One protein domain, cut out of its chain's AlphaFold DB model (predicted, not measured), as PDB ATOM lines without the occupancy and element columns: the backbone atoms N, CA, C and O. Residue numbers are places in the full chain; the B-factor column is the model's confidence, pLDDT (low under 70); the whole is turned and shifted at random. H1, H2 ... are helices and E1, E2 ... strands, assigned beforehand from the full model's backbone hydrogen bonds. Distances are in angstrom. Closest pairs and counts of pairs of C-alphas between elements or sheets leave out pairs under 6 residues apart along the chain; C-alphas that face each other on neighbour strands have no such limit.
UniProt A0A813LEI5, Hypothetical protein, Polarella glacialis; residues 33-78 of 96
ATOM      1  N   ALA A  33     176.572 127.459 118.061       86.06
ATOM      2  CA  ALA A  33     175.328 128.225 118.061       86.06
ATOM      3  C   ALA A  33     174.578 128.169 119.405       86.06
ATOM      4  O   ALA A  33     173.983 129.160 119.823       86.06
ATOM      5  N   GLN A  34     174.579 127.022 120.091       88.12
ATOM      6  CA  GLN A  34     173.967 126.903 121.418       88.12
ATOM      7  C   GLN A  34     174.783 127.642 122.472       88.12
ATOM      8  O   GLN A  34     174.218 128.314 123.328       88.12
ATOM      9  N   GLU A  35     176.105 127.531 122.390       88.12
ATOM     10  CA  GLU A  35     177.023 128.249 123.261       88.12
ATOM     11  C   GLU A  35     176.852 129.766 123.125       88.12
ATOM     12  O   GLU A  35     176.637 130.428 124.134       88.12
ATOM     13  N   ALA A  36     176.812 130.300 121.899       86.19
ATOM     14  CA  ALA A  36     176.577 131.724 121.656       86.19
ATOM     15  C   ALA A  36     175.243 132.219 122.243       86.19
ATOM     16  O   ALA A  36     175.191 133.295 122.832       86.19
ATOM     17  N   LYS A  37     174.171 131.419 122.145       88.12
ATOM     18  CA  LYS A  37     172.867 131.761 122.742       88.12
ATOM     19  C   LYS A  37     172.921 131.825 124.265       88.12
ATOM     20  O   LYS A  37     172.365 132.749 124.851       88.12
ATOM     21  N   ILE A  38     173.571 130.850 124.903       89.56
ATOM     22  CA  ILE A  38     173.704 130.839 126.365       89.56
ATOM     23  C   ILE A  38     174.578 132.013 126.809       89.56
ATOM     24  O   ILE A  38     174.215 132.707 127.750       89.56
ATOM     25  N   VAL A  39     175.692 132.268 126.120       88.81
ATOM     26  CA  VAL A  39     176.567 133.405 126.434       88.81
ATOM     27  C   VAL A  39     175.823 134.733 126.289       88.81
ATOM     28  O   VAL A  39     175.899 135.543 127.203       88.81
ATOM     29  N   GLY A  40     175.058 134.940 125.212       86.50
ATOM     30  CA  GLY A  40     174.238 136.146 125.045       86.50
ATOM     31  C   GLY A  40     173.256 136.342 126.204       86.50
ATOM     32  O   GLY A  40     173.235 137.401 126.822       86.50
ATOM     33  N   ALA A  41     172.540 135.281 126.586       87.44
ATOM     34  CA  ALA A  41     171.621 135.327 127.721       87.44
ATOM     35  C   ALA A  41     172.322 135.637 129.057       87.44
ATOM     36  O   ALA A  41     171.755 136.331 129.890       87.44
ATOM     37  N   LEU A  42     173.546 135.143 129.273       87.31
ATOM     38  CA  LEU A  42     174.322 135.444 130.481       87.31
ATOM     39  C   LEU A  42     174.848 136.883 130.506       87.31
ATOM     40  O   LEU A  42     174.979 137.448 131.584       87.31
ATOM     41  N   MET A  43     175.173 137.449 129.342       84.19
ATOM     42  CA  MET A  43     175.711 138.809 129.226       84.19
ATOM     43  C   MET A  43     174.625 139.883 129.330       84.19
ATOM     44  O   MET A  43     174.889 140.963 129.844       84.19
ATOM     45  N   GLU A  44     173.419 139.591 128.845       83.00
ATOM     46  CA  GLU A  44     172.277 140.521 128.839       83.00
ATOM     47  C   GLU A  44     171.284 140.260 129.981       83.00
ATOM     48  O   GLU A  44     170.372 141.053 130.225       83.00
ATOM     49  N   GLY A  45     171.425 139.122 130.662       78.75
ATOM     50  CA  GLY A  45     170.541 138.708 131.738       78.75
ATOM     51  C   GLY A  45     170.700 139.548 133.002       78.75
ATOM     52  O   GLY A  45     171.694 140.237 133.221       78.75
ATOM     53  N   VAL A  46     169.697 139.457 133.873       79.88
ATOM     54  CA  VAL A  46     169.741 140.103 135.190       79.88
ATOM     55  C   VAL A  46     170.869 139.529 136.057       79.88
ATOM     56  O   VAL A  46     171.218 138.348 135.915       79.88
ATOM     57  N   PRO A  47     171.410 140.316 137.006       79.31
ATOM     58  CA  PRO A  47     172.361 139.807 137.985       79.31
ATOM     59  C   PRO A  47     171.845 138.536 138.674       79.31
ATOM     60  O   PRO A  47     170.684 138.452 139.073       79.31
ATOM     61  N   GLY A  48     172.715 137.533 138.804       82.19
ATOM     62  CA  GLY A  48     172.370 136.233 139.390       82.19
ATOM     63  C   GLY A  48     171.912 135.166 138.388       82.19
ATOM     64  O   GLY A  48     171.696 134.021 138.789       82.19
ATOM     65  N   ILE A  49     171.810 135.488 137.091       86.50
ATOM     66  CA  ILE A  49     171.576 134.475 136.056       86.50
ATOM     67  C   ILE A  49     172.734 133.463 135.992       86.50
ATOM     68  O   ILE A  49     173.906 133.809 136.144       86.50
ATOM     69  N   SER A  50     172.404 132.189 135.772       89.25
ATOM     70  CA  SER A  50     173.374 131.092 135.739       89.25
ATOM     71  C   SER A  50     173.199 130.216 134.506       89.25
ATOM     72  O   SER A  50     172.104 130.067 133.962       89.25
ATOM     73  N   SER A  51     174.303 129.617 134.066       89.50
ATOM     74  CA  SER A  51     174.313 128.727 132.914       89.50
ATOM     75  C   SER A  51     173.839 127.323 133.301       89.50
ATOM     76  O   SER A  51     174.336 126.758 134.278       89.50
ATOM     77  N   PRO A  52     172.996 126.666 132.483       87.69
ATOM     78  CA  PRO A  52     172.628 125.266 132.702       87.69
ATOM     79  C   PRO A  52     173.805 124.296 132.492       87.69
ATOM     80  O   PRO A  52     173.733 123.127 132.880       87.69
ATOM     81  N   LYS A  53     174.888 124.741 131.838       87.00
ATOM     82  CA  LYS A  53     176.081 123.930 131.556       87.00
ATOM     83  C   LYS A  53     177.373 124.715 131.800       87.00
ATOM     84  O   LYS A  53     177.396 125.924 131.585       87.00
ATOM     85  N   PRO A  54     178.474 124.042 132.173       87.50
ATOM     86  CA  PRO A  54     179.785 124.678 132.195       87.50
ATOM     87  C   PRO A  54     180.137 125.219 130.807       87.50
ATOM     88  O   PRO A  54     179.991 124.495 129.820       87.50
ATOM     89  N   LEU A  55     180.605 126.463 130.753       86.62
ATOM     90  CA  LEU A  55     181.072 127.111 129.532       86.62
ATOM     91  C   LEU A  55     182.571 127.417 129.643       86.62
ATOM     92  O   LEU A  55     183.045 127.738 130.737       86.62
ATOM     93  N   PRO A  56     183.331 127.327 128.540       87.31
ATOM     94  CA  PRO A  56     184.687 127.848 128.478       87.31
ATOM     95  C   PRO A  56     184.712 129.339 128.823       87.31
ATOM     96  O   PRO A  56     183.939 130.128 128.281       87.31
ATOM     97  N   LEU A  57     185.661 129.744 129.669       83.38
ATOM     98  CA  LEU A  57     185.860 131.155 130.006       83.38
ATOM     99  C   LEU A  57     186.135 132.004 128.754       83.38
ATOM    100  O   LEU A  57     185.667 133.133 128.655       83.38
ATOM    101  N   SER A  58     186.832 131.432 127.767       85.00
ATOM    102  CA  SER A  58     187.136 132.089 126.491       85.00
ATOM    103  C   SER A  58     185.896 132.478 125.684       85.00
ATOM    104  O   SER A  58     185.963 133.398 124.874       85.00
ATOM    105  N   SER A  59     184.767 131.805 125.886       83.75
ATOM    106  CA  SER A  59     183.514 132.119 125.196       83.75
ATOM    107  C   SER A  59     182.817 133.329 125.807       83.75
ATOM    108  O   SER A  59     182.198 134.101 125.085       83.75
ATOM    109  N   LEU A  60     183.001 133.548 127.113       81.06
ATOM    110  CA  LEU A  60     182.523 134.738 127.817       81.06
ATOM    111  C   LEU A  60     183.419 135.951 127.525       81.06
ATOM    112  O   LEU A  60     182.918 137.039 127.280       81.06
ATOM    113  N   THR A  61     184.743 135.774 127.485       79.50
ATOM    114  CA  THR A  61     185.688 136.895 127.307       79.50
ATOM    115  C   THR A  61     185.778 137.421 125.874       79.50
ATOM    116  O   THR A  61     186.234 138.541 125.657       79.50
ATOM    117  N   LYS A  62     185.338 136.642 124.878       76.19
ATOM    118  CA  LYS A  62     185.214 137.109 123.486       76.19
ATOM    119  C   LYS A  62     184.087 138.121 123.299       76.19
ATOM    120  O   LYS A  62     184.151 138.917 122.361       76.19
ATOM    121  N   HIS A  63     183.076 138.103 124.165       69.06
ATOM    122  CA  HIS A  63     182.037 139.121 124.155       69.06
ATOM    123  C   HIS A  63     182.637 140.445 124.634       69.06
ATOM    124  O   HIS A  63     182.788 140.695 125.824       69.06
ATOM    125  N   ARG A  64     183.005 141.303 123.675       62.75
ATOM    126  CA  ARG A  64     183.474 142.671 123.951       62.75
ATOM    127  C   ARG A  64     182.355 143.601 124.417       62.75
ATOM    128  O   ARG A  64     182.640 144.645 124.992       62.75
ATOM    129  N   GLY A  65     181.102 143.213 124.187       59.34
ATOM    130  CA  GLY A  65     179.927 143.865 124.753       59.34
ATOM    131  C   GLY A  65     179.717 143.397 126.183       59.34
ATOM    132  O   GLY A  65     178.829 142.594 126.442       59.34
ATOM    133  N   VAL A  66     180.563 143.848 127.106       55.50
ATOM    134  CA  VAL A  66     180.250 143.704 128.525       55.50
ATOM    135  C   VAL A  66     179.239 144.801 128.838       55.50
ATOM    136  O   VAL A  66     179.581 145.983 128.854       55.50
ATOM    137  N   ALA A  67     177.976 144.428 129.032       58.09
ATOM    138  CA  ALA A  67     176.977 145.328 129.584       58.09
ATOM    139  C   ALA A  67     177.253 145.448 131.086       58.09
ATOM    140  O   ALA A  67     176.652 144.794 131.927       58.09
ATOM    141  N   TRP A  68     178.213 146.303 131.426       66.25
ATOM    142  CA  TRP A  68     178.490 146.740 132.797       66.25
ATOM    143  C   TRP A  68     177.283 147.474 133.415       66.25
ATOM    144  O   TRP A  68     177.305 147.824 134.588       66.25
ATOM    145  N   GLN A  69     176.238 147.719 132.627       75.12
ATOM    146  CA  GLN A  69     175.059 148.465 133.003       75.12
ATOM    147  C   GLN A  69     173.825 147.569 132.925       75.12
ATOM    148  O   GLN A  69     173.654 146.835 131.952       75.12
ATOM    149  N   TRP A  70     172.948 147.646 133.919       75.25
ATOM    150  CA  TRP A  70     171.711 146.859 133.964       75.25
ATOM    151  C   TRP A  70     170.542 147.721 134.438       75.25
ATOM    152  O   TRP A  70     170.744 148.715 135.129       75.25
ATOM    153  N   LYS A  71     169.303 147.365 134.075       75.25
ATOM    154  CA  LYS A  71     168.108 148.060 134.582       75.25
ATOM    155  C   LYS A  71     167.626 147.438 135.884       75.25
ATOM    156  O   LYS A  71     167.397 146.234 135.947       75.25
ATOM    157  N   GLU A  72     167.376 148.274 136.882       80.56
ATOM    158  CA  GLU A  72     166.761 147.898 138.154       80.56
ATOM    159  C   GLU A  72     165.766 148.992 138.567       80.56
ATOM    160  O   GLU A  72     166.103 150.175 138.583       80.56
ATOM    161  N   GLY A  73     164.503 148.631 138.822       82.00
ATOM    162  CA  GLY A  73     163.474 149.601 139.231       82.00
ATOM    163  C   GLY A  73     163.243 150.752 138.237       82.00
ATOM    164  O   GLY A  73     162.956 151.872 138.645       82.00
ATOM    165  N   GLY A  74     163.421 150.500 136.935       83.81
ATOM    166  CA  GLY A  74     163.290 151.516 135.883       83.81
ATOM    167  C   GLY A  74     164.509 152.431 135.707       83.81
ATOM    168  O   GLY A  74     164.494 153.273 134.814       83.81
ATOM    169  N   LYS A  75     165.575 152.252 136.498       80.19
ATOM    170  CA  LYS A  75     166.815 153.038 136.417       80.19
ATOM    171  C   LYS A  75     167.959 152.196 135.852       80.19
ATOM    172  O   LYS A  75     168.040 151.002 136.131       80.19
ATOM    173  N   MET A  76     168.829 152.813 135.050       78.56
ATOM    174  CA  MET A  76     170.087 152.197 134.611       78.56
ATOM    175  C   MET A  76     171.108 152.273 135.745       78.56
ATOM    176  O   MET A  76     171.431 153.360 136.216       78.56
ATOM    177  N   GLN A  77     171.601 151.119 136.171       80.00
ATOM    178  CA  GLN A  77     172.693 150.972 137.120       80.00
ATOM    179  C   GLN A  77     174.014 150.853 136.375       80.00
ATOM    180  O   GLN A  77     174.064 150.315 135.270       80.00
ATOM    181  N   TYR A  78     175.083 151.322 137.007       79.75
ATOM    182  CA  TYR A  78     176.450 151.261 136.503       79.75
ATOM    183  C   TYR A  78     177.334 150.591 137.558       79.75
ATOM    184  O   TYR A  78     177.044 150.691 138.755       79.75
TER     185      TYR A  78
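Overview. This is residues 33 to 78 of the 96 residues of the protein "Hypothetical protein" of Polarella glacialis (UniProt A0A813LEI5). One helix, H1, has a long loop folded back alongside it and a short helix, H2, packed on part of it; a small hairpin of two short strands, E1 and E2, lies at the other end of the long axis, reached through an open link. The printed part has 46 residues, with two named helices and two named strands in the order H1, H2, E1, E2. The strands make one antiparallel sheet in the order E1 - E2, and the class is mixed, helices and strands. The whole is only just loose, close to compact, with a radius of gyration of the C-alphas of 11.5 A, and spans 31 by 21 by 15 A.

Arrangement. Begin at H1, residues 33 to 44, and look from it to H2, residues 57 to 61. The two touch, H1 with its residues 35 to 39 alone; their closest C-alphas are those of Val 39 and Leu 60, 6.3 A apart, and their centres are 10.7 A apart. In H1 and H2 every O i to N i+4 pair is within hydrogen-bond range. Further along, E1, residues 70 to 72, and E2, residues 75 to 77, form a hairpin. They are antiparallel neighbours, with 134 degrees between their directions. C-alphas 71 and 76 face each other at 4.6 A. Look there for N 77 and O 70, 2.8 A apart, and N 72 and O 75, 2.9 A apart, both within hydrogen-bond range. H1 and E1 are only just apart, their closest C-alphas being 8.2 A from each other. E2 is apart from H1 and from H2.

Along the chain. Find C-alpha 33 at (175.328, 128.225, 118.061); from there H1 runs 16.6 A to C-alpha 44 at (172.277, 140.521, 128.839). Residues 45 to 56 hold no named element. H2 then goes from Leu 57 to Thr 61, 6.3 A from first to last C-alpha. E1 covers 6.6 A from Trp 70 to Glu 72. E2 covers 6.3 A from Lys 75 and ends with C-alpha 77 at (172.693, 150.972, 137.120).

Size, cuts and confidence. The two C-alphas farthest apart are those of Pro 56 and Gly 74, 32.8 A. The printed part runs from residue 33 to residue 78 with no cut. The link from H1 to H2, 12 residues, is long; that from H2 to E1, 8 residues, is short, and that from E1 to E2, 2 residues, is tight. The mean pLDDT of the printed part is 80.8; look at residues 63 to 68 for the low confidence of this model, under 70.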